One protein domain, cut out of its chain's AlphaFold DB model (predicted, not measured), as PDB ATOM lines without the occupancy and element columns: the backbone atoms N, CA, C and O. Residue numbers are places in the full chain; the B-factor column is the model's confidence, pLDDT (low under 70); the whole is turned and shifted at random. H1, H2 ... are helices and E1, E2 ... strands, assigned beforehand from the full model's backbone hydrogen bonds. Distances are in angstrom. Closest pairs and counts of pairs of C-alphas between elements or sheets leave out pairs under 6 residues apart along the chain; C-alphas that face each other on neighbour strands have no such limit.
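Overview. This is residues 34 to 207 of the 209 residues of an uncharacterized protein of Methanosarcina mazei C16 (UniProt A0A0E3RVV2). A long sheet of eight strands curls like part of a barrel round one helix, H4, while H3 covers E1 and E2 and H5 packs on E6 and E7 on the same face. H1 packs on the opposite face near the E1 end, giving three layers, helices on both faces of a sheet; H2 is off the sheet and packs on H3 and H5. The printed part has 174 residues, with H1, then E1 to E8, then H2 to H5; the class is mixed, helices and strands. The sheet, in the order E1 E2 E3 E4 E5 E6 E7 E8, is a meander, each strand the antiparallel neighbour of the one before. The whole is compact, with a radius of gyration of the C-alphas of 15.6 A and spans of 50 by 36 by 31 A.

Arrangement. After H1, residues 36 to 49, come E1, 57 to 61, E2, 66 to 74, E3, 77 to 83, E4, 89 to 100, E5, 103 to 110, E6, 115 to 123, E7, 128 to 135, and E8, 140 to 145. H1 is on the sheet at a height of 9.2 A; the closest C-alphas of H1 and E1 are those of Glu 39 and Ile 58, 7.5 A apart. Each consecutive pair of strands is a hairpin, with, within hydrogen-bond range, N 59 and O 68 at 3.0 A, N 69 and O 81 at 2.9 A, N 80 and O 93 at 2.9 A, N 96 and O 107 at 2.8 A, N 106 and O 118 at 2.9 A, N 119 and O 132 at 2.9 A, and N 133 and O 142 at 2.8 A. H2, residues 149 to 157, touches H3, residues 164 to 174, at Ala 155 and Leu 171, their closest C-alphas, 6.6 A apart. H3 runs along the strands, at 5 degrees to E1 on the local plane. The sheet curls round H4, residues 182 to 195; the closest C-alphas of E4 and H4 are those of Phe 97 and Gly 191, 5.4 A apart. H3 and H4 form a helical hairpin, opposite ways at a steep tilt of 38 degrees, only just steep; C-alphas 169 and 186 are closest, 5.5 A apart. H5, residues 201 to 207, touches residues 188 to 193 of H4 alone, with C-alphas 192 and 204 closest at 6.0 A. The helix packing is mostly crossed, the touching helices standing at steep tilts. Every O i to N i+4 pair is within hydrogen-bond range in H2, H4 and H5; H1 has 8 of 10 and H3 6 of 7.

Along the chain. H1 begins at C-alpha 36, (-48.659, -8.466, 9.543), and is 20.5 A long. E4, the longest strand, spans 33.1 A from C-alpha 89 at (-38.275, -0.739, 22.769); E6 spans 26.6 A and E2 25.5 A. H4 is 20.3 A long, and H5 ends at C-alpha 207, (-44.236, -21.624, 38.996).

Size, cuts and confidence. The C-alphas of Ser 37 and Ser 125 are the two farthest apart, 50.3 A. The printed part has no cut, and no link is long. The mean pLDDT of the printed part is 79.9; residues 122 to 129, 144 to 163, 175 to 180 and 195 to 207 are under 70.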
ATOM      1  N   ILE A  34     -50.690 -11.903  15.395       84.50
ATOM      2  CA  ILE A  34     -50.287 -10.499  15.283       84.50
ATOM      3  C   ILE A  34     -50.557 -10.010  13.859       84.50
ATOM      4  O   ILE A  34     -50.384 -10.753  12.887       84.50
ATOM      5  N   ASP A  35     -51.004  -8.759  13.728       89.94
ATOM      6  CA  ASP A  35     -51.197  -8.159  12.414       89.94
ATOM      7  C   ASP A  35     -49.864  -8.108  11.653       89.94
ATOM      8  O   ASP A  35     -48.820  -7.757  12.202       89.94
ATOM      9  N   LYS A  36     -49.885  -8.431  10.357       88.88
ATOM     10  CA  LYS A  36     -48.659  -8.466   9.543       88.88
ATOM     11  C   LYS A  36     -47.956  -7.108   9.467       88.88
ATOM     12  O   LYS A  36     -46.738  -7.064   9.303       88.88
ATOM     13  N   SER A  37     -48.700  -6.004   9.536       92.12
ATOM     14  CA  SER A  37     -48.129  -4.658   9.591       92.12
ATOM     15  C   SER A  37     -47.389  -4.428  10.904       92.12
ATOM     16  O   SER A  37     -46.292  -3.866  10.885       92.12
ATOM     17  N   ASP A  38     -47.953  -4.888  12.021       94.12
ATOM     18  CA  ASP A  38     -47.316  -4.799  13.335       94.12
ATOM     19  C   ASP A  38     -46.058  -5.658  13.384       94.12
ATOM     20  O   ASP A  38     -44.994  -5.158  13.746       94.12
ATOM     21  N   GLU A  39     -46.139  -6.904  12.911       93.88
ATOM     22  CA  GLU A  39     -44.992  -7.806  12.807       93.88
ATOM     23  C   GLU A  39     -43.835  -7.155  12.032       93.88
ATOM     24  O   GLU A  39     -42.706  -7.112  12.520       93.88
ATOM     25  N   GLN A  40     -44.097  -6.567  10.860       94.62
ATOM     26  CA  GLN A  40     -43.056  -5.906  10.063       94.62
ATOM     27  C   GLN A  40     -42.396  -4.729  10.789       94.62
ATOM     28  O   GLN A  40     -41.173  -4.567  10.720       94.62
ATOM     29  N   LYS A  41     -43.181  -3.902  11.484       96.50
ATOM     30  CA  LYS A  41     -42.652  -2.761  12.243       96.50
ATOM     31  C   LYS A  41     -41.823  -3.230  13.433       96.50
ATOM     32  O   LYS A  41     -40.715  -2.734  13.626       96.50
ATOM     33  N   ILE A  42     -42.310  -4.233  14.163       96.19
ATOM     34  CA  ILE A  42     -41.597  -4.862  15.279       96.19
ATOM     35  C   ILE A  42     -40.253  -5.413  14.799       96.19
ATOM     36  O   ILE A  42     -39.215  -5.063  15.356       96.19
ATOM     37  N   LEU A  43     -40.236  -6.189  13.711       96.00
ATOM     38  CA  LEU A  43     -38.999  -6.730  13.141       96.00
ATOM     39  C   LEU A  43     -38.037  -5.631  12.675       96.00
ATOM     40  O   LEU A  43     -36.824  -5.753  12.856       96.00
ATOM     41  N   SER A  44     -38.552  -4.534  12.111       96.25
ATOM     42  CA  SER A  44     -37.729  -3.386  11.710       96.25
ATOM     43  C   SER A  44     -37.052  -2.700  12.896       96.25
ATOM     44  O   SER A  44     -35.922  -2.234  12.761       96.25
ATOM     45  N   VAL A  45     -37.716  -2.631  14.049       96.62
ATOM     46  CA  VAL A  45     -37.148  -2.031  15.262       96.62
ATOM     47  C   VAL A  45     -36.173  -3.000  15.931       96.62
ATOM     48  O   VAL A  45     -35.035  -2.624  16.193       96.62
ATOM     49  N   VAL A  46     -36.557  -4.267  16.113       95.69
ATOM     50  CA  VAL A  46     -35.710  -5.292  16.751       95.69
ATOM     51  C   VAL A  46     -34.422  -5.541  15.959       95.69
ATOM     52  O   VAL A  46     -33.354  -5.669  16.554       95.69
ATOM     53  N   SER A  47     -34.483  -5.545  14.623       95.69
ATOM     54  CA  SER A  47     -33.304  -5.761  13.763       95.69
ATOM     55  C   SER A  47     -32.245  -4.655  13.833       95.69
ATOM     56  O   SER A  47     -31.123  -4.864  13.371       95.69
ATOM     57  N   LYS A  48     -32.571  -3.485  14.398       94.56
ATOM     58  CA  LYS A  48     -31.592  -2.418  14.661       94.56
ATOM     59  C   LYS A  48     -30.764  -2.689  15.915       94.56
ATOM     60  O   LYS A  48     -29.626  -2.239  15.982       94.56
ATOM     61  N   GLU A  49     -31.324  -3.427  16.870       91.19
ATOM     62  CA  GLU A  49     -30.681  -3.732  18.152       91.19
ATOM     63  C   GLU A  49     -29.952  -5.076  18.132       91.19
ATOM     64  O   GLU A  49     -28.890  -5.226  18.739       91.19
ATOM     65  N   ILE A  50     -30.516  -6.072  17.443       91.81
ATOM     66  CA  ILE A  50     -29.975  -7.431  17.397       91.81
ATOM     67  C   ILE A  50     -30.052  -8.032  15.996       91.81
ATOM     68  O   ILE A  50     -30.908  -7.693  15.181       91.81
ATOM     69  N   THR A  51     -29.204  -9.027  15.743       93.06
ATOM     70  CA  THR A  51     -29.413  -9.941  14.619       93.06
ATOM     71  C   THR A  51     -30.657 -10.783  14.890       93.06
ATOM     72  O   THR A  51     -30.719 -11.471  15.910       93.06
ATOM     73  N   LEU A  52     -31.630 -10.752  13.975       92.19
ATOM     74  CA  LEU A  52     -32.875 -11.499  14.142       92.19
ATOM     75  C   LEU A  52     -32.599 -13.010  14.269       92.19
ATOM     76  O   LEU A  52     -31.915 -13.583  13.411       92.19
ATOM     77  N   PRO A  53     -33.120 -13.670  15.318       89.06
ATOM     78  CA  PRO A  53     -33.008 -15.114  15.466       89.06
ATOM     79  C   PRO A  53     -33.836 -15.829  14.391       89.06
ATOM     80  O   PRO A  53     -34.801 -15.289  13.855       89.06
ATOM     81  N   LYS A  54     -33.471 -17.080  14.090       86.19
ATOM     82  CA  LYS A  54     -34.215 -17.913  13.128       86.19
ATOM     83  C   LYS A  54     -35.619 -18.264  13.615       86.19
ATOM     84  O   LYS A  54     -36.519 -18.420  12.800       86.19
ATOM     85  N   GLU A  55     -35.768 -18.413  14.927       85.31
ATOM     86  CA  GLU A  55     -37.014 -18.777  15.589       85.31
ATOM     87  C   GLU A  55     -37.303 -17.745  16.679       85.31
ATOM     88  O   GLU A  55     -36.463 -17.485  17.545       85.31
ATOM     89  N   PHE A  56     -38.486 -17.146  16.618       89.12
ATOM     90  CA  PHE A  56     -38.991 -16.181  17.585       89.12
ATOM     91  C   PHE A  56     -40.515 -16.231  17.607       89.12
ATOM     92  O   PHE A  56     -41.142 -16.798  16.715       89.12
ATOM     93  N   ASN A  57     -41.098 -15.615  18.628       89.19
ATOM     94  CA  ASN A  57     -42.531 -15.411  18.755       89.19
ATOM     95  C   ASN A  57     -42.800 -13.948  19.084       89.19
ATOM     96  O   ASN A  57     -42.016 -13.310  19.789       89.19
ATOM     97  N   ILE A  58     -43.912 -13.427  18.577       90.88
ATOM     98  CA  ILE A  58     -44.405 -12.094  18.907       90.88
ATOM     99  C   ILE A  58     -45.802 -12.268  19.473       90.88
ATOM    100  O   ILE A  58     -46.651 -12.904  18.852       90.88
ATOM    101  N   VAL A  59     -46.029 -11.704  20.650       89.94
ATOM    102  CA  VAL A  59     -47.320 -11.759  21.338       89.94
ATOM    103  C   VAL A  59     -47.724 -10.370  21.801       89.94
ATOM    104  O   VAL A  59     -46.873  -9.506  22.012       89.94
ATOM    105  N   ASN A  60     -49.023 -10.154  21.985       90.06
ATOM    106  CA  ASN A  60     -49.512  -8.910  22.568       90.06
ATOM    107  C   ASN A  60     -49.097  -8.821  24.042       90.06
ATOM    108  O   ASN A  60     -49.090  -9.822  24.769       90.06
ATOM    109  N   ASN A  61     -48.784  -7.608  24.485       90.12
ATOM    110  CA  ASN A  61     -48.640  -7.263  25.889       90.12
ATOM    111  C   ASN A  61     -49.927  -6.548  26.343       90.12
ATOM    112  O   ASN A  61     -50.059  -5.346  26.110       90.12
ATOM    113  N   PRO A  62     -50.896  -7.250  26.962       85.44
ATOM    114  CA  PRO A  62     -52.163  -6.650  27.375       85.44
ATOM    115  C   PRO A  62     -52.002  -5.631  28.510       85.44
ATOM    116  O   PRO A  62     -52.878  -4.790  28.681       85.44
ATOM    117  N   GLU A  63     -50.893  -5.672  29.260       84.50
ATOM    118  CA  GLU A  63     -50.606  -4.701  30.323       84.50
ATOM    119  C   GLU A  63     -50.272  -3.320  29.747       84.50
ATOM    120  O   GLU A  63     -50.793  -2.305  30.203       84.50
ATOM    121  N   SER A  64     -49.414  -3.279  28.723       85.38
ATOM    122  CA  SER A  64     -48.955  -2.032  28.096       85.38
ATOM    123  C   SER A  64     -49.726  -1.658  26.824       85.38
ATOM    124  O   SER A  64     -49.584  -0.543  26.317       85.38
ATOM    125  N   GLY A  65     -50.520  -2.584  26.280       88.31
ATOM    126  CA  GLY A  65     -51.110  -2.491  24.942       88.31
ATOM    127  C   GLY A  65     -50.090  -2.625  23.803       88.31
ATOM    128  O   GLY A  65     -50.425  -2.321  22.662       88.31
ATOM    129  N   GLY A  66     -48.849  -3.011  24.116       93.06
ATOM    130  CA  GLY A  66     -47.758  -3.207  23.165       93.06
ATOM    131  C   GLY A  66     -47.538  -4.677  22.810       93.06
ATOM    132  O   GLY A  66     -48.484  -5.455  22.682       93.06
ATOM    133  N   PHE A  67     -46.273  -5.070  22.682       94.62
ATOM    134  CA  PHE A  67     -45.856  -6.381  22.196       94.62
ATOM    135  C   PHE A  67     -44.674  -6.935  22.994       94.62
ATOM    136  O   PHE A  67     -43.831  -6.188  23.484       94.62
ATOM    137  N   LEU A  68     -44.569  -8.261  23.053       93.94
ATOM    138  CA  LEU A  68     -43.368  -8.962  23.491       93.94
ATOM    139  C   LEU A  68     -42.778  -9.744  22.324       93.94
ATOM    140  O   LEU A  68     -43.440 -10.612  21.757       93.94
ATOM    141  N   PHE A  69     -41.516  -9.467  22.007       93.81
ATOM    142  CA  PHE A  69     -40.710 -10.286  21.105       93.81
ATOM    143  C   PHE A  69     -39.889 -11.275  21.934       93.81
ATOM    144  O   PHE A  69     -39.062 -10.868  22.749       93.81
ATOM    145  N   ILE A  70     -40.114 -12.571  21.740       91.81
ATOM    146  CA  ILE A  70     -39.588 -13.640  22.594       91.81
ATOM    147  C   ILE A  70     -38.786 -14.616  21.742       91.81
ATOM    148  O   ILE A  70     -39.270 -15.114  20.725       91.81
ATOM    149  N   TYR A  71     -37.577 -14.957  22.179       87.44
ATOM    150  CA  TYR A  71     -36.784 -15.996  21.526       87.44
ATOM    151  C   TYR A  71     -35.861 -16.718  22.500       87.44
ATOM    152  O   TYR A  71     -35.439 -16.178  23.522       87.44
ATOM    153  N   LYS A  72     -35.528 -17.962  22.162       84.94
ATOM    154  CA  LYS A  72     -34.564 -18.762  22.916       84.94
ATOM    155  C   LYS A  72     -33.151 -18.413  22.447       84.94
ATOM    156  O   LYS A  72     -32.863 -18.482  21.257       84.94
ATOM    157  N   GLU A  73     -32.282 -18.021  23.376       86.56
ATOM    158  CA  GLU A  73     -30.899 -17.624  23.074       86.56
ATOM    159  C   GLU A  73     -29.946 -18.823  23.177       86.56
ATOM    160  O   GLU A  73     -29.057 -18.998  22.344       86.56
ATOM    161  N   SER A  74     -30.169 -19.703  24.155       86.56
ATOM    162  CA  SER A  74     -29.404 -20.939  24.341       86.56
ATOM    163  C   SER A  74     -30.273 -22.043  24.949       86.56
ATOM    164  O   SER A  74     -31.468 -21.869  25.182       86.56
ATOM    165  N   SER A  75     -29.688 -23.204  25.255       81.94
ATOM    166  CA  SER A  75     -30.400 -24.287  25.948       81.94
ATOM    167  C   SER A  75     -30.966 -23.879  27.311       81.94
ATOM    168  O   SER A  75     -31.980 -24.447  27.708       81.94
ATOM    169  N   ASN A  76     -30.347 -22.908  27.990       84.38
ATOM    170  CA  ASN A  76     -30.666 -22.472  29.351       84.38
ATOM    171  C   ASN A  76     -30.986 -20.970  29.485       84.38
ATOM    172  O   ASN A  76     -31.004 -20.438  30.599       84.38
ATOM    173  N   SER A  77     -31.197 -20.278  28.364       90.69
ATOM    174  CA  SER A  77     -31.508 -18.851  28.357       90.69
ATOM    175  C   SER A  77     -32.456 -18.456  27.231       90.69
ATOM    176  O   SER A  77     -32.509 -19.082  26.168       90.69
ATOM    177  N   PHE A  78     -33.209 -17.392  27.472       90.62
ATOM    178  CA  PHE A  78     -34.106 -16.765  26.513       90.62
ATOM    179  C   PHE A  78     -34.031 -15.246  26.658       90.62
ATOM    180  O   PHE A  78     -33.568 -14.717  27.671       90.62
ATOM    181  N   LYS A  79     -34.515 -14.539  25.643       93.44
ATOM    182  CA  LYS A  79     -34.666 -13.091  25.664       93.44
ATOM    183  C   LYS A  79     -36.109 -12.707  25.389       93.44
ATOM    184  O   LYS A  79     -36.804 -13.366  24.615       93.44
ATOM    185  N   MET A  80     -36.534 -11.636  26.044       94.56
ATOM    186  CA  MET A  80     -37.799 -10.961  25.792       94.56
ATOM    187  C   MET A  80     -37.515  -9.484  25.568       94.56
ATOM    188  O   MET A  80     -36.730  -8.887  26.301       94.56
ATOM    189  N   ILE A  81     -38.148  -8.890  24.572       95.44
ATOM    190  CA  ILE A  81     -38.076  -7.456  24.308       95.44
ATOM    191  C   ILE A  81     -39.497  -6.927  24.450       95.44
ATOM    192  O   ILE A  81     -40.373  -7.334  23.685       95.44
ATOM    193  N   ASP A  82     -39.719  -6.075  25.449       95.19
ATOM    194  CA  ASP A  82     -40.968  -5.337  25.626       95.19
ATOM    195  C   ASP A  82     -40.966  -4.115  24.717       95.19
ATOM    196  O   ASP A  82     -40.044  -3.292  24.743       95.19
ATOM    197  N   ILE A  83     -41.991  -4.030  23.881       96.19
ATOM    198  CA  ILE A  83     -42.125  -3.052  22.811       96.19
ATOM    199  C   ILE A  83     -43.457  -2.341  23.014       96.19
ATOM    200  O   ILE A  83     -44.492  -2.981  23.176       96.19
ATOM    201  N   SER A  84     -43.455  -1.012  23.006       95.94
ATOM    202  CA  SER A  84     -44.675  -0.222  23.153       95.94
ATOM    203  C   SER A  84     -45.603  -0.368  21.939       95.94
ATOM    204  O   SER A  84     -45.200  -0.803  20.858       95.94
ATOM    205  N   LYS A  85     -46.854   0.077  22.089       94.44
ATOM    206  CA  LYS A  85     -47.819   0.197  20.979       94.44
ATOM    207  C   LYS A  85     -47.331   1.094  19.829       94.44
ATOM    208  O   LYS A  85     -47.800   0.964  18.705       94.44
ATOM    209  N   ASP A  86     -46.404   2.007  20.128       96.00
ATOM    210  CA  ASP A  86     -45.811   2.960  19.186       96.00
ATOM    211  C   ASP A  86     -44.483   2.425  18.601       96.00
ATOM    212  O   ASP A  86     -43.760   3.143  17.914       96.00
ATOM    213  N   TYR A  87     -44.190   1.136  18.825       95.25
ATOM    214  CA  TYR A  87     -43.018   0.398  18.338       95.25
ATOM    215  C   TYR A  87     -41.679   0.911  18.884       95.25
ATOM    216  O   TYR A  87     -40.648   0.820  18.220       95.25
ATOM    217  N   GLU A  88     -41.673   1.419  20.115       95.25
ATOM    218  CA  GLU A  88     -40.444   1.759  20.835       95.25
ATOM    219  C   GLU A  88     -40.050   0.612  21.766       95.25
ATOM    220  O   GLU A  88     -40.901   0.036  22.443       95.25
ATOM    221  N   ILE A  89     -38.761   0.264  21.816       95.19
ATOM    222  CA  ILE A  89     -38.275  -0.739  22.769       95.19
ATOM    223  C   ILE A  89     -38.281  -0.114  24.161       95.19
ATOM    224  O   ILE A  89     -37.486   0.779  24.461       95.19
ATOM    225  N   ASN A  90     -39.166  -0.613  25.017       93.62
ATOM    226  CA  ASN A  90     -39.263  -0.181  26.401       93.62
ATOM    227  C   ASN A  90     -38.120  -0.774  27.216       93.62
ATOM    228  O   ASN A  90     -37.434  -0.053  27.946       93.62
ATOM    229  N   GLU A  91     -37.952  -2.092  27.133       94.12
ATOM    230  CA  GLU A  91     -37.049  -2.840  27.996       94.12
ATOM    231  C   GLU A  91     -36.711  -4.203  27.398       94.12
ATOM    232  O   GLU A  91     -37.563  -4.892  26.837       94.12
ATOM    233  N   THR A  92     -35.456  -4.610  27.551       94.94
ATOM    234  CA  THR A  92     -34.979  -5.915  27.096       94.94
ATOM    235  C   THR A  92     -34.598  -6.747  28.298       94.94
ATOM    236  O   THR A  92     -33.788  -6.324  29.119       94.94
ATOM    237  N   TRP A  93     -35.132  -7.957  28.353       95.25
ATOM    238  CA  TRP A  93     -34.965  -8.912  29.430       95.25
ATOM    239  C   TRP A  93     -34.198 -10.129  28.937       95.25
ATOM    240  O   TRP A  93     -34.529 -10.721  27.909       95.25
ATOM    241  N   THR A  94     -33.194 -10.537  29.700       95.19
ATOM    242  CA  THR A  94     -32.557 -11.844  29.573       95.19
ATOM    243  C   THR A  94     -33.045 -12.725  30.711       95.19
ATOM    244  O   THR A  94     -32.849 -12.408  31.882       95.19
ATOM    245  N   GLY A  95     -33.669 -13.841  30.353       93.31
ATOM    246  CA  GLY A  95     -34.053 -14.888  31.279       93.31
ATOM    247  C   GLY A  95     -33.056 -16.034  31.256       93.31
ATOM    248  O   GLY A  95     -32.685 -16.531  30.194       93.31
ATOM    249  N   THR A  96     -32.639 -16.484  32.431       91.69
ATOM    250  CA  THR A  96     -31.849 -17.703  32.619       91.69
ATOM    251  C   THR A  96     -32.562 -18.620  33.584       91.69
ATOM    252  O   THR A  96     -33.315 -18.167  34.448       91.69
ATOM    253  N   PHE A  97     -32.334 -19.917  33.437       85.25
ATOM    254  CA  PHE A  97     -33.018 -20.905  34.247       85.25
ATOM    255  C   PHE A  97     -32.096 -22.075  34.595       85.25
ATOM    256  O   PHE A  97     -31.203 -22.446  33.828       85.25
ATOM    257  N   SER A  98     -32.282 -22.640  35.787       84.38
ATOM    258  CA  SER A  98     -31.451 -23.732  36.300       84.38
ATOM    259  C   SER A  98     -32.224 -24.655  37.239       84.38
ATOM    260  O   SER A  98     -33.168 -24.237  37.907       84.38
ATOM    261  N   LEU A  99     -31.814 -25.922  37.294       80.38
ATOM    262  CA  LEU A  99     -32.329 -26.893  38.257       80.38
ATOM    263  C   LEU A  99     -31.625 -26.717  39.608       80.38
ATOM    264  O   LEU A  99     -30.404 -26.573  39.656       80.38
ATOM    265  N   ILE A 100     -32.383 -26.804  40.699       80.69
ATOM    266  CA  ILE A 100     -31.865 -26.817  42.073       80.69
ATOM    267  C   ILE A 100     -32.377 -28.055  42.818       80.69
ATOM    268  O   ILE A 100     -33.276 -28.761  42.358       80.69
ATOM    269  N   SER A 101     -31.817 -28.335  43.995       77.69
ATOM    270  CA  SER A 101     -32.348 -29.399  44.853       77.69
ATOM    271  C   SER A 101     -33.796 -29.081  45.244       77.69
ATOM    272  O   SER A 101     -34.056 -28.038  45.834       77.69
ATOM    273  N   GLY A 102     -34.732 -29.971  44.908       71.62
ATOM    274  CA  GLY A 102     -36.154 -29.796  45.225       71.62
ATOM    275  C   GLY A 102     -36.923 -28.835  44.308       71.62
ATOM    276  O   GLY A 102     -38.091 -28.561  44.580       71.62
ATOM    277  N   GLY A 103     -36.321 -28.344  43.216       74.44
ATOM    278  CA  GLY A 103     -37.008 -27.393  42.345       74.44
ATOM    279  C   GLY A 103     -36.163 -26.782  41.231       74.44
ATOM    280  O   GLY A 103     -35.276 -27.427  40.670       74.44
ATOM    281  N   TYR A 104     -36.453 -25.532  40.887       76.75
ATOM    282  CA  TYR A 104     -35.709 -24.770  39.882       76.75
ATOM    283  C   TYR A 104     -35.684 -23.280  40.222       76.75
ATOM    284  O   TYR A 104     -36.416 -22.803  41.091       76.75
ATOM    285  N   GLN A 105     -34.805 -22.549  39.551       85.50
ATOM    286  CA  GLN A 105     -34.675 -21.108  39.683       85.50
ATOM    287  C   GLN A 105     -34.696 -20.461  38.302       85.50
ATOM    288  O   GLN A 105     -33.992 -20.918  37.398       85.50
ATOM    289  N   THR A 106     -35.454 -19.375  38.180       86.38
ATOM    290  CA  THR A 106     -35.447 -18.476  37.023       86.38
ATOM    291  C   THR A 106     -34.910 -17.119  37.458       86.38
ATOM    292  O   THR A 106     -35.321 -16.591  38.488       86.38
ATOM    293  N   ASN A 107     -34.014 -16.535  36.669       91.94
ATOM    294  CA  ASN A 107     -33.524 -15.173  36.864       91.94
ATOM    295  C   ASN A 107     -33.796 -14.360  35.602       91.94
ATOM    296  O   ASN A 107     -33.351 -14.740  34.520       91.94
ATOM    297  N   LEU A 108     -34.500 -13.246  35.755       92.94
ATOM    298  CA  LEU A 108     -34.737 -12.238  34.733       92.94
ATOM    299  C   LEU A 108     -33.864 -11.026  35.053       92.94
ATOM    300  O   LEU A 108     -33.916 -10.497  36.160       92.94
ATOM    301  N   VAL A 109     -33.071 -10.585  34.085       94.88
ATOM    302  CA  VAL A 109     -32.248  -9.379  34.197       94.88
ATOM    303  C   VAL A 109     -32.564  -8.475  33.022       94.88
ATOM    304  O   VAL A 109     -32.455  -8.897  31.869       94.88
ATOM    305  N   SER A 110     -32.947  -7.238  33.307       94.69
ATOM    306  CA  SER A 110     -33.235  -6.241  32.292       94.69
ATOM    307  C   SER A 110     -32.025  -5.374  31.952       94.69
ATOM    308  O   SER A 110     -31.101  -5.194  32.753       94.69
ATOM    309  N   ASN A 111     -32.047  -4.757  30.771       92.88
ATOM    310  CA  ASN A 111     -31.067  -3.745  30.368       92.88
ATOM    311  C   ASN A 111     -31.147  -2.443  31.192       92.88
ATOM    312  O   ASN A 111     -30.254  -1.605  31.082       92.88
ATOM    313  N   LYS A 112     -32.169  -2.278  32.041       91.19
ATOM    314  CA  LYS A 112     -32.302  -1.175  33.007       91.19
ATOM    315  C   LYS A 112     -31.839  -1.559  34.415       91.19
ATOM    316  O   LYS A 112     -32.109  -0.835  35.369       91.19
ATOM    317  N   SER A 113     -31.101  -2.662  34.551       86.06
ATOM    318  CA  SER A 113     -30.635  -3.210  35.834       86.06
ATOM    319  C   SER A 113     -31.762  -3.687  36.761       86.06
ATOM    320  O   SER A 113     -31.526  -3.875  37.955       86.06
ATOM    321  N   HIS A 114     -32.970  -3.929  36.237       90.69
ATOM    322  CA  HIS A 114     -34.030  -4.598  36.989       90.69
ATOM    323  C   HIS A 114     -33.737  -6.096  37.001       90.69
ATOM    324  O   HIS A 114     -33.691  -6.754  35.967       90.69
ATOM    325  N   THR A 115     -33.493  -6.636  38.184       91.81
ATOM    326  CA  THR A 115     -33.365  -8.076  38.416       91.81
ATOM    327  C   THR A 115     -34.599  -8.615  39.122       91.81
ATOM    328  O   THR A 115     -35.020  -8.058  40.142       91.81
ATOM    329  N   ILE A 116     -35.130  -9.715  38.600       89.81
ATOM    330  CA  ILE A 116     -36.163 -10.523  39.238       89.81
ATOM    331  C   ILE A 116     -35.667 -11.959  39.315       89.81
ATOM    332  O   ILE A 116     -35.277 -12.544  38.307       89.81
ATOM    333  N   SER A 117     -35.700 -12.541  40.504       89.25
ATOM    334  CA  SER A 117     -35.318 -13.935  40.723       89.25
ATOM    335  C   SER A 117     -36.496 -14.679  41.313       89.25
ATOM    336  O   SER A 117     -37.042 -14.246  42.319       89.25
ATOM    337  N   ALA A 118     -36.869 -15.804  40.720       84.38
ATOM    338  CA  ALA A 118     -37.898 -16.672  41.258       84.38
ATOM    339  C   ALA A 118     -37.317 -18.049  41.549       84.38
ATOM    340  O   ALA A 118     -36.694 -18.677  40.688       84.38
ATOM    341  N   THR A 119     -37.529 -18.509  42.773       83.19
ATOM    342  CA  THR A 119     -37.208 -19.862  43.204       83.19
ATOM    343  C   THR A 119     -38.500 -20.623  43.412       83.19
ATOM    344  O   THR A 119     -39.370 -20.200  44.170       83.19
ATOM    345  N   TYR A 120     -38.581 -21.769  42.755       74.62
ATOM    346  CA  TYR A 120     -39.736 -22.646  42.779       74.62
ATOM    347  C   TYR A 120     -39.342 -23.906  43.506       74.62
ATOM    348  O   TYR A 120     -38.401 -24.591  43.094       74.62
ATOM    349  N   THR A 121     -40.059 -24.224  44.574       75.12
ATOM    350  CA  THR A 121     -39.863 -25.473  45.307       75.12
ATOM    351  C   THR A 121     -41.176 -26.227  45.363       75.12
ATOM    352  O   THR A 121     -42.229 -25.649  45.617       75.12
ATOM    353  N   GLY A 122     -41.124 -27.518  45.058       64.00
ATOM    354  CA  GLY A 122     -42.285 -28.395  45.125       64.00
ATOM    355  C   GLY A 122     -42.077 -29.449  46.197       64.00
ATOM    356  O   GLY A 122     -40.988 -30.015  46.299       64.00
ATOM    357  N   ASN A 123     -43.125 -29.759  46.953       59.31
ATOM    358  CA  ASN A 123     -43.167 -30.940  47.799       59.31
ATOM    359  C   ASN A 123     -44.075 -31.998  47.146       59.31
ATOM    360  O   ASN A 123     -45.302 -31.916  47.258       59.31
ATOM    361  N   PRO A 124     -43.496 -33.031  46.500       51.53
ATOM    362  CA  PRO A 124     -44.262 -34.103  45.858       51.53
ATOM    363  C   PRO A 124     -45.155 -34.886  46.831       51.53
ATOM    364  O   PRO A 124     -46.047 -35.607  46.403       51.53
ATOM    365  N   SER A 125     -44.896 -34.778  48.135       54.50
ATOM    366  CA  SER A 125     -45.600 -35.516  49.189       54.50
ATOM    367  C   SER A 125     -46.940 -34.884  49.564       54.50
ATOM    368  O   SER A 125     -47.823 -35.579  50.059       54.50
ATOM    369  N   SER A 126     -47.079 -33.570  49.381       54.56
ATOM    370  CA  SER A 126     -48.254 -32.787  49.788       54.56
ATOM    371  C   SER A 126     -48.989 -32.150  48.612       54.56
ATOM    372  O   SER A 126     -50.012 -31.513  48.835       54.56
ATOM    373  N   ASN A 127     -48.496 -32.315  47.378       54.88
ATOM    374  CA  ASN A 127     -48.975 -31.589  46.194       54.88
ATOM    375  C   ASN A 127     -49.032 -30.069  46.422       54.88
ATOM    376  O   ASN A 127     -49.911 -29.385  45.907       54.88
ATOM    377  N   THR A 128     -48.101 -29.550  47.220       59.16
ATOM    378  CA  THR A 128     -47.951 -28.117  47.466       59.16
ATOM    379  C   THR A 128     -46.627 -27.653  46.889       59.16
ATOM    380  O   THR A 128     -45.634 -28.390  46.887       59.16
ATOM    381  N   GLY A 129     -46.601 -26.419  46.421       65.12
ATOM    382  CA  GLY A 129     -45.383 -25.730  46.037       65.12
ATOM    383  C   GLY A 129     -45.366 -24.338  46.637       65.12
ATOM    384  O   GLY A 129     -46.374 -23.851  47.146       65.12
ATOM    385  N   GLU A 130     -44.192 -23.736  46.592       72.06
ATOM    386  CA  GLU A 130     -43.972 -22.358  46.994       72.06
ATOM    387  C   GLU A 130     -43.141 -21.670  45.923       72.06
ATOM    388  O   GLU A 130     -42.146 -22.221  45.424       72.06
ATOM    389  N   VAL A 131     -43.545 -20.445  45.613       74.62
ATOM    390  CA  VAL A 131     -42.798 -19.535  44.754       74.62
ATOM    391  C   VAL A 131     -42.252 -18.431  45.627       74.62
ATOM    392  O   VAL A 131     -43.010 -17.732  46.292       74.62
ATOM    393  N   THR A 132     -40.938 -18.250  45.621       82.50
ATOM    394  CA  THR A 132     -40.307 -17.083  46.238       82.50
ATOM    395  C   THR A 132     -39.767 -16.180  45.147       82.50
ATOM    396  O   THR A 132     -38.854 -16.578  44.426       82.50
ATOM    397  N   VAL A 133     -40.326 -14.977  45.032       84.00
ATOM    398  CA  VAL A 133     -39.933 -13.963  44.052       84.00
ATOM    399  C   VAL A 133     -39.185 -12.842  44.759       84.00
ATOM    400  O   VAL A 133     -39.675 -12.249  45.714       84.00
ATOM    401  N   TYR A 134     -37.993 -12.533  44.272       87.25
ATOM    402  CA  TYR A 134     -37.239 -11.337  44.608       87.25
ATOM    403  C   TYR A 134     -37.364 -10.326  43.471       87.25
ATOM    404  O   TYR A 134     -37.066 -10.659  42.327       87.25
ATOM    405  N   ASP A 135     -37.753  -9.095  43.798       86.38
ATOM    406  CA  ASP A 135     -37.801  -7.953  42.882       86.38
ATOM    407  C   ASP A 135     -36.841  -6.867  43.386       86.38
ATOM    408  O   ASP A 135     -37.057  -6.255  44.436       86.38
ATOM    409  N   SER A 136     -35.770  -6.620  42.630       87.94
ATOM    410  CA  SER A 136     -34.741  -5.636  42.997       87.94
ATOM    411  C   SER A 136     -35.200  -4.177  42.950       87.94
ATOM    412  O   SER A 136     -34.653  -3.366  43.694       87.94
ATOM    413  N   VAL A 137     -36.191  -3.825  42.125       84.50
ATOM    414  CA  VAL A 137     -36.697  -2.444  42.032       84.50
ATOM    415  C   VAL A 137     -37.548  -2.116  43.249       84.50
ATOM    416  O   VAL A 137     -37.438  -1.029  43.813       84.50
ATOM    417  N   LYS A 138     -38.368  -3.073  43.689       82.56
ATOM    418  CA  LYS A 138     -39.176  -2.931  44.909       82.56
ATOM    419  C   LYS A 138     -38.370  -3.211  46.181       82.56
ATOM    420  O   LYS A 138     -38.774  -2.785  47.259       82.56
ATOM    421  N   GLY A 139     -37.249  -3.925  46.068       83.69
ATOM    422  CA  GLY A 139     -36.469  -4.398  47.213       83.69
ATOM    423  C   GLY A 139     -37.231  -5.422  48.060       83.69
ATOM    424  O   GLY A 139     -36.993  -5.526  49.261       83.69
ATOM    425  N   THR A 140     -38.177  -6.144  47.455       82.94
ATOM    426  CA  THR A 140     -39.092  -7.052  48.156       82.94
ATOM    427  C   THR A 140     -38.809  -8.504  47.811       82.94
ATOM    428  O   THR A 140     -38.530  -8.833  46.659       82.94
ATOM    429  N   VAL A 141     -38.959  -9.372  48.811       85.94
ATOM    430  CA  VAL A 141     -39.079 -10.819  48.631       85.94
ATOM    431  C   VAL A 141     -40.506 -11.201  48.999       85.94
ATOM    432  O   VAL A 141     -40.936 -10.931  50.121       85.94
ATOM    433  N   THR A 142     -41.238 -11.800  48.068       78.69
ATOM    434  CA  THR A 142     -42.582 -12.326  48.307       78.69
ATOM    435  C   THR A 142     -42.570 -13.837  48.166       78.69
ATOM    436  O   THR A 142     -41.959 -14.380  47.246       78.69
ATOM    437  N   THR A 143     -43.235 -14.522  49.092       79.31
ATOM    438  CA  THR A 143     -43.462 -15.963  49.005       79.31
ATOM    439  C   THR A 143     -44.951 -16.195  48.838       79.31
ATOM    440  O   THR A 143     -45.745 -15.744  49.664       79.31
ATOM    441  N   HIS A 144     -45.311 -16.876  47.759       68.19
ATOM    442  CA  HIS A 144     -46.682 -17.224  47.426       68.19
ATOM    443  C   HIS A 144     -46.862 -18.730  47.611       68.19
ATOM    444  O   HIS A 144     -46.066 -19.540  47.123       68.19
ATOM    445  N   SER A 145     -47.886 -19.084  48.388       67.75
ATOM    446  CA  SER A 145     -48.438 -20.434  48.409       67.75
ATOM    447  C   SER A 145     -49.473 -20.502  47.300       67.75
ATOM    448  O   SER A 145     -50.314 -19.615  47.219       67.75
ATOM    449  N   LEU A 146     -49.425 -21.570  46.509       62.59
ATOM    450  CA  LEU A 146     -50.117 -21.671  45.226       62.59
ATOM    451  C   LEU A 146     -51.650 -21.722  45.364       62.59
ATOM    452  O   LEU A 146     -52.240 -22.807  45.376       62.59
ATOM    453  N   ASP A 147     -52.313 -20.576  45.471       60.72
ATOM    454  CA  ASP A 147     -53.772 -20.482  45.598       60.72
ATOM    455  C   ASP A 147     -54.466 -20.348  44.233       60.72
ATOM    456  O   ASP A 147     -55.607 -20.798  44.082       60.72
ATOM    457  N   CYS A 148     -53.753 -19.890  43.192       57.22
ATOM    458  CA  CYS A 148     -54.248 -19.918  41.814       57.22
ATOM    459  C   CYS A 148     -53.997 -21.236  41.064       57.22
ATOM    460  O   CYS A 148     -54.316 -21.342  39.877       57.22
ATOM    461  N   TYR A 149     -53.495 -22.278  41.741       67.31
ATOM    462  CA  TYR A 149     -53.129 -23.557  41.119       67.31
ATOM    463  C   TYR A 149     -54.265 -24.178  40.295       67.31
ATOM    464  O   TYR A 149     -54.048 -24.623  39.173       67.31
ATOM    465  N   GLN A 150     -55.495 -24.169  40.819       63.50
ATOM    466  CA  GLN A 150     -56.663 -24.709  40.113       63.50
ATOM    467  C   GLN A 150     -56.994 -23.908  38.847       63.50
ATOM    468  O   GLN A 150     -57.286 -24.491  37.802       63.50
ATOM    469  N   LEU A 151     -56.892 -22.576  38.919       61.88
ATOM    470  CA  LEU A 151     -57.095 -21.691  37.774       61.88
ATOM    471  C   LEU A 151     -56.036 -21.965  36.702       61.88
ATOM    472  O   LEU A 151     -56.374 -22.197  35.542       61.88
ATOM    473  N   CYS A 152     -54.767 -22.043  37.103       64.81
ATOM    474  CA  CYS A 152     -53.682 -22.358  36.191       64.81
ATOM    475  C   CYS A 152     -53.827 -23.753  35.571       64.81
ATOM    476  O   CYS A 152     -53.683 -23.894  34.360       64.81
ATOM    477  N   MET A 153     -54.153 -24.781  36.360       68.81
ATOM    478  CA  MET A 153     -54.334 -26.142  35.853       68.81
ATOM    479  C   MET A 153     -55.478 -26.212  34.846       68.81
ATOM    480  O   MET A 153     -55.350 -26.882  33.823       68.81
ATOM    481  N   SER A 154     -56.566 -25.474  35.087       63.50
ATOM    482  CA  SER A 154     -57.675 -25.381  34.137       63.50
ATOM    483  C   SER A 154     -57.239 -24.729  32.820       63.50
ATOM    484  O   SER A 154     -57.440 -25.321  31.759       63.50
ATOM    485  N   ALA A 155     -56.543 -23.589  32.882       61.72
ATOM    486  CA  ALA A 155     -56.035 -22.891  31.706       61.72
ATOM    487  C   ALA A 155     -55.011 -23.746  30.950       61.72
ATOM    488  O   ALA A 155     -55.114 -23.896  29.737       61.72
ATOM    489  N   CYS A 156     -54.081 -24.378  31.664       64.38
ATOM    490  CA  CYS A 156     -53.010 -25.179  31.092       64.38
ATOM    491  C   CYS A 156     -53.479 -26.518  30.521       64.38
ATOM    492  O   CYS A 156     -52.980 -26.937  29.478       64.38
ATOM    493  N   SER A 157     -54.477 -27.169  31.122       60.16
ATOM    494  CA  SER A 157     -55.089 -28.364  30.526       60.16
ATOM    495  C   SER A 157     -55.716 -28.070  29.156       60.16
ATOM    496  O   SER A 157     -55.662 -28.915  28.267       60.16
ATOM    497  N   GLY A 158     -56.216 -26.844  28.949       54.25
ATOM    498  CA  GLY A 158     -56.667 -26.343  27.648       54.25
ATOM    499  C   GLY A 158     -55.534 -25.994  26.675       54.25
ATOM    500  O   GLY A 158     -55.800 -25.783  25.495       54.25
ATOM    501  N   MET A 159     -54.279 -25.959  27.138       55.09
ATOM    502  CA  MET A 159     -53.092 -25.663  26.328       55.09
ATOM    503  C   MET A 159     -52.378 -26.918  25.798       55.09
ATOM    504  O   MET A 159     -51.289 -26.798  25.232       55.09
ATOM    505  N   SER A 160     -52.937 -28.122  25.971       50.53
ATOM    506  CA  SER A 160     -52.326 -29.367  25.484       50.53
ATOM    507  C   SER A 160     -52.157 -29.330  23.956       50.53
ATOM    508  O   SER A 160     -53.098 -29.606  23.217       50.53
ATOM    509  N   GLY A 161     -50.960 -28.959  23.489       55.91
ATOM    510  CA  GLY A 161     -50.632 -28.790  22.069       55.91
ATOM    511  C   GLY A 161     -49.871 -27.503  21.722       55.91
ATOM    512  O   GLY A 161     -49.276 -27.446  20.650       55.91
ATOM    513  N   TYR A 162     -49.832 -26.506  22.613       61.28
ATOM    514  CA  TYR A 162     -49.140 -25.231  22.370       61.28
ATOM    515  C   TYR A 162     -47.729 -25.214  22.976       61.28
ATOM    516  O   TYR A 162     -47.476 -25.788  24.036       61.28
ATOM    517  N   GLY A 163     -46.791 -24.547  22.299       67.94
ATOM    518  CA  GLY A 163     -45.424 -24.368  22.791       67.94
ATOM    519  C   GLY A 163     -45.335 -23.339  23.924       67.94
ATOM    520  O   GLY A 163     -46.198 -22.471  24.064       67.94
ATOM    521  N   CYS A 164     -44.244 -23.381  24.700       72.75
ATOM    522  CA  CYS A 164     -43.995 -22.464  25.824       72.75
ATOM    523  C   CYS A 164     -44.202 -20.982  25.465       72.75
ATOM    524  O   CYS A 164     -44.717 -20.213  26.270       72.75
ATOM    525  N   ALA A 165     -43.806 -20.592  24.252       70.62
ATOM    526  CA  ALA A 165     -43.829 -19.208  23.794       70.62
ATOM    527  C   ALA A 165     -45.234 -18.642  23.525       70.62
ATOM    528  O   ALA A 165     -45.374 -17.427  23.502       70.62
ATOM    529  N   GLU A 166     -46.254 -19.486  23.367       72.69
ATOM    530  CA  GLU A 166     -47.654 -19.058  23.207       72.69
ATOM    531  C   GLU A 166     -48.467 -19.340  24.476       72.69
ATOM    532  O   GLU A 166     -49.268 -18.511  24.911       72.69
ATOM    533  N   GLY A 167     -48.211 -20.484  25.121       75.00
ATOM    534  CA  GLY A 167     -48.926 -20.879  26.332       75.00
ATOM    535  C   GLY A 167     -48.642 -19.968  27.527       75.00
ATOM    536  O   GLY A 167     -49.566 -19.566  28.232       75.00
ATOM    537  N   CYS A 168     -47.380 -19.581  27.738       79.62
ATOM    538  CA  CYS A 168     -47.018 -18.714  28.859       79.62
ATOM    539  C   CYS A 168     -47.638 -17.307  28.766       79.62
ATOM    540  O   CYS A 168     -48.247 -16.878  29.746       79.62
ATOM    541  N   PRO A 169     -47.565 -16.599  27.620       82.81
ATOM    542  CA  PRO A 169     -48.292 -15.342  27.416       82.81
ATOM    543  C   PRO A 169     -49.791 -15.438  27.694       82.81
ATOM    544  O   PRO A 169     -50.333 -14.621  28.437       82.81
ATOM    545  N   TYR A 170     -50.461 -16.466  27.173       77.44
ATOM    546  CA  TYR A 170     -51.891 -16.650  27.415       77.44
ATOM    547  C   TYR A 170     -52.206 -16.844  28.899       77.44
ATOM    548  O   TYR A 170     -53.041 -16.139  29.462       77.44
ATOM    549  N   LEU A 171     -51.499 -17.758  29.555       76.06
ATOM    550  CA  LEU A 171     -51.685 -18.041  30.970       76.06
ATOM    551  C   LEU A 171     -51.460 -16.792  31.836       76.06
ATOM    552  O   LEU A 171     -52.271 -16.477  32.702       76.06
ATOM    553  N   CYS A 172     -50.417 -16.023  31.536       80.25
ATOM    554  CA  CYS A 172     -50.120 -14.777  32.235       80.25
ATOM    555  C   CYS A 172     -51.110 -13.648  31.949       80.25
ATOM    556  O   CYS A 172     -51.278 -12.767  32.787       80.25
ATOM    557  N   SER A 173     -51.804 -13.674  30.809       78.75
ATOM    558  CA  SER A 173     -52.880 -12.717  30.527       78.75
ATOM    559  C   SER A 173     -54.089 -12.933  31.441       78.75
ATOM    560  O   SER A 173     -54.712 -11.969  31.873       78.75
ATOM    561  N   ILE A 174     -54.367 -14.190  31.804       74.25
ATOM    562  CA  ILE A 174     -55.421 -14.556  32.762       74.25
ATOM    563  C   ILE A 174     -54.996 -14.184  34.187       74.25
ATOM    564  O   ILE A 174     -55.813 -13.744  34.988       74.25
ATOM    565  N   LEU A 175     -53.707 -14.338  34.499       69.62
ATOM    566  CA  LEU A 175     -53.149 -14.090  35.829       69.62
ATOM    567  C   LEU A 175     -52.716 -12.637  36.063       69.62
ATOM    568  O   LEU A 175     -52.114 -12.342  37.092       69.62
ATOM    569  N   ILE A 176     -53.011 -11.714  35.148       69.00
ATOM    570  CA  ILE A 176     -52.526 -10.329  35.233       69.00
ATOM    571  C   ILE A 176     -52.997  -9.615  36.514       69.00
ATOM    572  O   ILE A 176     -52.273  -8.797  37.079       69.00
ATOM    573  N   GLU A 177     -54.171  -9.991  37.029       65.06
ATOM    574  CA  GLU A 177     -54.766  -9.435  38.251       65.06
ATOM    575  C   GLU A 177     -54.013  -9.825  39.536       65.06
ATOM    576  O   GLU A 177     -54.225  -9.210  40.579       65.06
ATOM    577  N   THR A 178     -53.087 -10.790  39.474       63.50
ATOM    578  CA  THR A 178     -52.252 -11.200  40.623       63.50
ATOM    579  C   THR A 178     -51.234 -10.134  41.048       63.50
ATOM    580  O   THR A 178     -50.660 -10.224  42.132       63.50
ATOM    581  N   GLY A 179     -50.993  -9.107  40.221       64.50
ATOM    582  CA  GLY A 179     -50.103  -7.984  40.546       64.50
ATOM    583  C   GLY A 179     -48.603  -8.260  40.369       64.50
ATOM    584  O   GLY A 179     -47.783  -7.396  40.688       64.50
ATOM    585  N   ILE A 180     -48.233  -9.430  39.832       65.81
ATOM    586  CA  ILE A 180     -46.840  -9.804  39.507       65.81
ATOM    587  C   ILE A 180     -46.314  -9.022  38.282       65.81
ATOM    588  O   ILE A 180     -45.105  -8.838  38.142       65.81
ATOM    589  N   GLY A 181     -47.212  -8.492  37.443       77.19
ATOM    590  CA  GLY A 181     -46.885  -7.840  36.171       77.19
ATOM    591  C   GLY A 181     -46.744  -8.859  35.038       77.19
ATOM    592  O   GLY A 181     -46.224  -9.964  35.228       77.19
ATOM    593  N   TYR A 182     -47.218  -8.510  33.843       84.25
ATOM    594  CA  TYR A 182     -47.357  -9.450  32.730       84.25
ATOM    595  C   TYR A 182     -46.002  -9.931  32.210       84.25
ATOM    596  O   TYR A 182     -45.773 -11.133  32.105       84.25
ATOM    597  N   VAL A 183     -45.072  -9.007  31.945       85.38
ATOM    598  CA  VAL A 183     -43.730  -9.335  31.421       85.38
ATOM    599  C   VAL A 183     -42.979 -10.266  32.372       85.38
ATOM    600  O   VAL A 183     -42.347 -11.235  31.946       85.38
ATOM    601  N   VAL A 184     -43.098  -9.996  33.672       82.62
ATOM    602  CA  VAL A 184     -42.482 -10.798  34.728       82.62
ATOM    603  C   VAL A 184     -43.097 -12.191  34.753       82.62
ATOM    604  O   VAL A 184     -42.359 -13.171  34.664       82.62
ATOM    605  N   CYS A 185     -44.428 -12.293  34.789       83.00
ATOM    606  CA  CYS A 185     -45.128 -13.574  34.740       83.00
ATOM    607  C   CYS A 185     -44.697 -14.405  33.522       83.00
ATOM    608  O   CYS A 185     -44.341 -15.578  33.665       83.00
ATOM    609  N   VAL A 186     -44.663 -13.794  32.331       86.50
ATOM    610  CA  VAL A 186     -44.280 -14.485  31.092       86.50
ATOM    611  C   VAL A 186     -42.851 -15.003  31.190       86.50
ATOM    612  O   VAL A 186     -42.614 -16.176  30.912       86.50
ATOM    613  N   GLY A 187     -41.906 -14.183  31.650       85.19
ATOM    614  CA  GLY A 187     -40.519 -14.613  31.829       85.19
ATOM    615  C   GLY A 187     -40.377 -15.770  32.821       85.19
ATOM    616  O   GLY A 187     -39.673 -16.746  32.553       85.19
ATOM    617  N   LEU A 188     -41.076 -15.696  33.951       80.69
ATOM    618  CA  LEU A 188     -41.074 -16.741  34.971       80.69
ATOM    619  C   LEU A 188     -41.619 -18.072  34.431       80.69
ATOM    620  O   LEU A 188     -40.954 -19.105  34.570       80.69
ATOM    621  N   CYS A 189     -42.753 -18.027  33.728       80.50
ATOM    622  CA  CYS A 189     -43.358 -19.183  33.072       80.50
ATOM    623  C   CYS A 189     -42.453 -19.775  31.981       80.50
ATOM    624  O   CYS A 189     -42.265 -20.990  31.924       80.50
ATOM    625  N   LEU A 190     -41.842 -18.937  31.135       81.31
ATOM    626  CA  LEU A 190     -40.932 -19.396  30.081       81.31
ATOM    627  C   LEU A 190     -39.712 -20.108  30.661       81.31
ATOM    628  O   LEU A 190     -39.319 -21.154  30.147       81.31
ATOM    629  N   GLY A 191     -39.139 -19.586  31.749       77.81
ATOM    630  CA  GLY A 191     -38.042 -20.248  32.455       77.81
ATOM    631  C   GLY A 191     -38.435 -21.635  32.969       77.81
ATOM    632  O   GLY A 191     -37.695 -22.594  32.757       77.81
ATOM    633  N   ALA A 192     -39.624 -21.762  33.565       74.06
ATOM    634  CA  ALA A 192     -40.165 -23.049  34.010       74.06
ATOM    635  C   ALA A 192     -40.369 -24.030  32.843       74.06
ATOM    636  O   ALA A 192     -39.958 -25.188  32.913       74.06
ATOM    637  N   CYS A 193     -40.971 -23.550  31.756       76.00
ATOM    638  CA  CYS A 193     -41.350 -24.367  30.608       76.00
ATOM    639  C   CYS A 193     -40.137 -24.810  29.768       76.00
ATOM    640  O   CYS A 193     -40.082 -25.942  29.292       76.00
ATOM    641  N   PHE A 194     -39.120 -23.956  29.610       73.88
ATOM    642  CA  PHE A 194     -37.932 -24.282  28.816       73.88
ATOM    643  C   PHE A 194     -36.925 -25.198  29.519       73.88
ATOM    644  O   PHE A 194     -36.110 -25.806  28.816       73.88
ATOM    645  N   ILE A 195     -36.966 -25.314  30.853       68.00
ATOM    646  CA  ILE A 195     -36.156 -26.295  31.596       68.00
ATOM    647  C   ILE A 195     -36.513 -27.716  31.179       68.00
ATOM    648  O   ILE A 195     -35.619 -28.556  31.072       68.00
ATOM    649  N   ASP A 196     -37.792 -28.001  30.946       57.34
ATOM    650  CA  ASP A 196     -38.213 -29.337  30.554       57.34
ATOM    651  C   ASP A 196     -39.620 -29.313  29.945       57.34
ATOM    652  O   ASP A 196     -40.627 -29.129  30.630       57.34
ATOM    653  N   MET A 197     -39.689 -29.578  28.643       50.16
ATOM    654  CA  MET A 197     -40.952 -29.729  27.918       50.16
ATOM    655  C   MET A 197     -41.764 -30.955  28.377       50.16
ATOM    656  O   MET A 197     -42.907 -31.113  27.954       50.16
ATOM    657  N   THR A 198     -41.191 -31.845  29.202       46.44
ATOM    658  CA  THR A 198     -41.915 -32.980  29.800       46.44
ATOM    659  C   THR A 198     -42.579 -32.651  31.135       46.44
ATOM    660  O   THR A 198     -43.393 -33.444  31.617       46.44
ATOM    661  N   TYR A 199     -42.294 -31.492  31.737       56.34
ATOM    662  CA  TYR A 199     -42.982 -31.073  32.954       56.34
ATOM    663  C   TYR A 199     -44.348 -30.481  32.604       56.34
ATOM    664  O   TYR A 199     -44.471 -29.324  32.218       56.34
ATOM    665  N   GLY A 200     -45.377 -31.323  32.728       57.12
ATOM    666  CA  GLY A 200     -46.775 -30.959  32.524       57.12
ATOM    667  C   GLY A 200     -47.257 -29.809  33.414       57.12
ATOM    668  O   GLY A 200     -46.546 -29.326  34.300       57.12
ATOM    669  N   CYS A 201     -48.499 -29.396  33.165       62.78
ATOM    670  CA  CYS A 201     -49.151 -28.228  33.753       62.78
ATOM    671  C   CYS A 201     -48.915 -28.032  35.249       62.78
ATOM    672  O   CYS A 201     -48.682 -26.904  35.666       62.78
ATOM    673  N   ASP A 202     -48.861 -29.110  36.031       61.03
ATOM    674  CA  ASP A 202     -48.624 -29.059  37.471       61.03
ATOM    675  C   ASP A 202     -47.385 -28.230  37.847       61.03
ATOM    676  O   ASP A 202     -47.428 -27.415  38.763       61.03
ATOM    677  N   LYS A 203     -46.263 -28.363  37.127       61.47
ATOM    678  CA  LYS A 203     -45.034 -27.627  37.476       61.47
ATOM    679  C   LYS A 203     -45.001 -26.190  36.975       61.47
ATOM    680  O   LYS A 203     -44.377 -25.363  37.638       61.47
ATOM    681  N   ILE A 204     -45.641 -25.910  35.840       65.12
ATOM    682  CA  ILE A 204     -45.833 -24.540  35.341       65.12
ATOM    683  C   ILE A 204     -46.758 -23.792  36.301       65.12
ATOM    684  O   ILE A 204     -46.466 -22.667  36.690       65.12
ATOM    685  N   CYS A 205     -47.819 -24.449  36.765       64.19
ATOM    686  CA  CYS A 205     -48.726 -23.906  37.764       64.19
ATOM    687  C   CYS A 205     -48.069 -23.737  39.125       64.19
ATOM    688  O   CYS A 205     -48.280 -22.715  39.763       64.19
ATOM    689  N   ASN A 206     -47.179 -24.649  39.519       60.31
ATOM    690  CA  ASN A 206     -46.306 -24.426  40.668       60.31
ATOM    691  C   ASN A 206     -45.312 -23.266  40.472       60.31
ATOM    692  O   ASN A 206     -44.672 -22.873  41.438       60.31
ATOM    693  N   ALA A 207     -45.121 -22.756  39.250       59.78
ATOM    694  CA  ALA A 207     -44.236 -21.624  38.996       59.78
ATOM    695  C   ALA A 207     -44.932 -20.280  39.211       59.78
ATOM    696  O   ALA A 207     -44.337 -19.316  39.660       59.78
TER     697      ALA A 207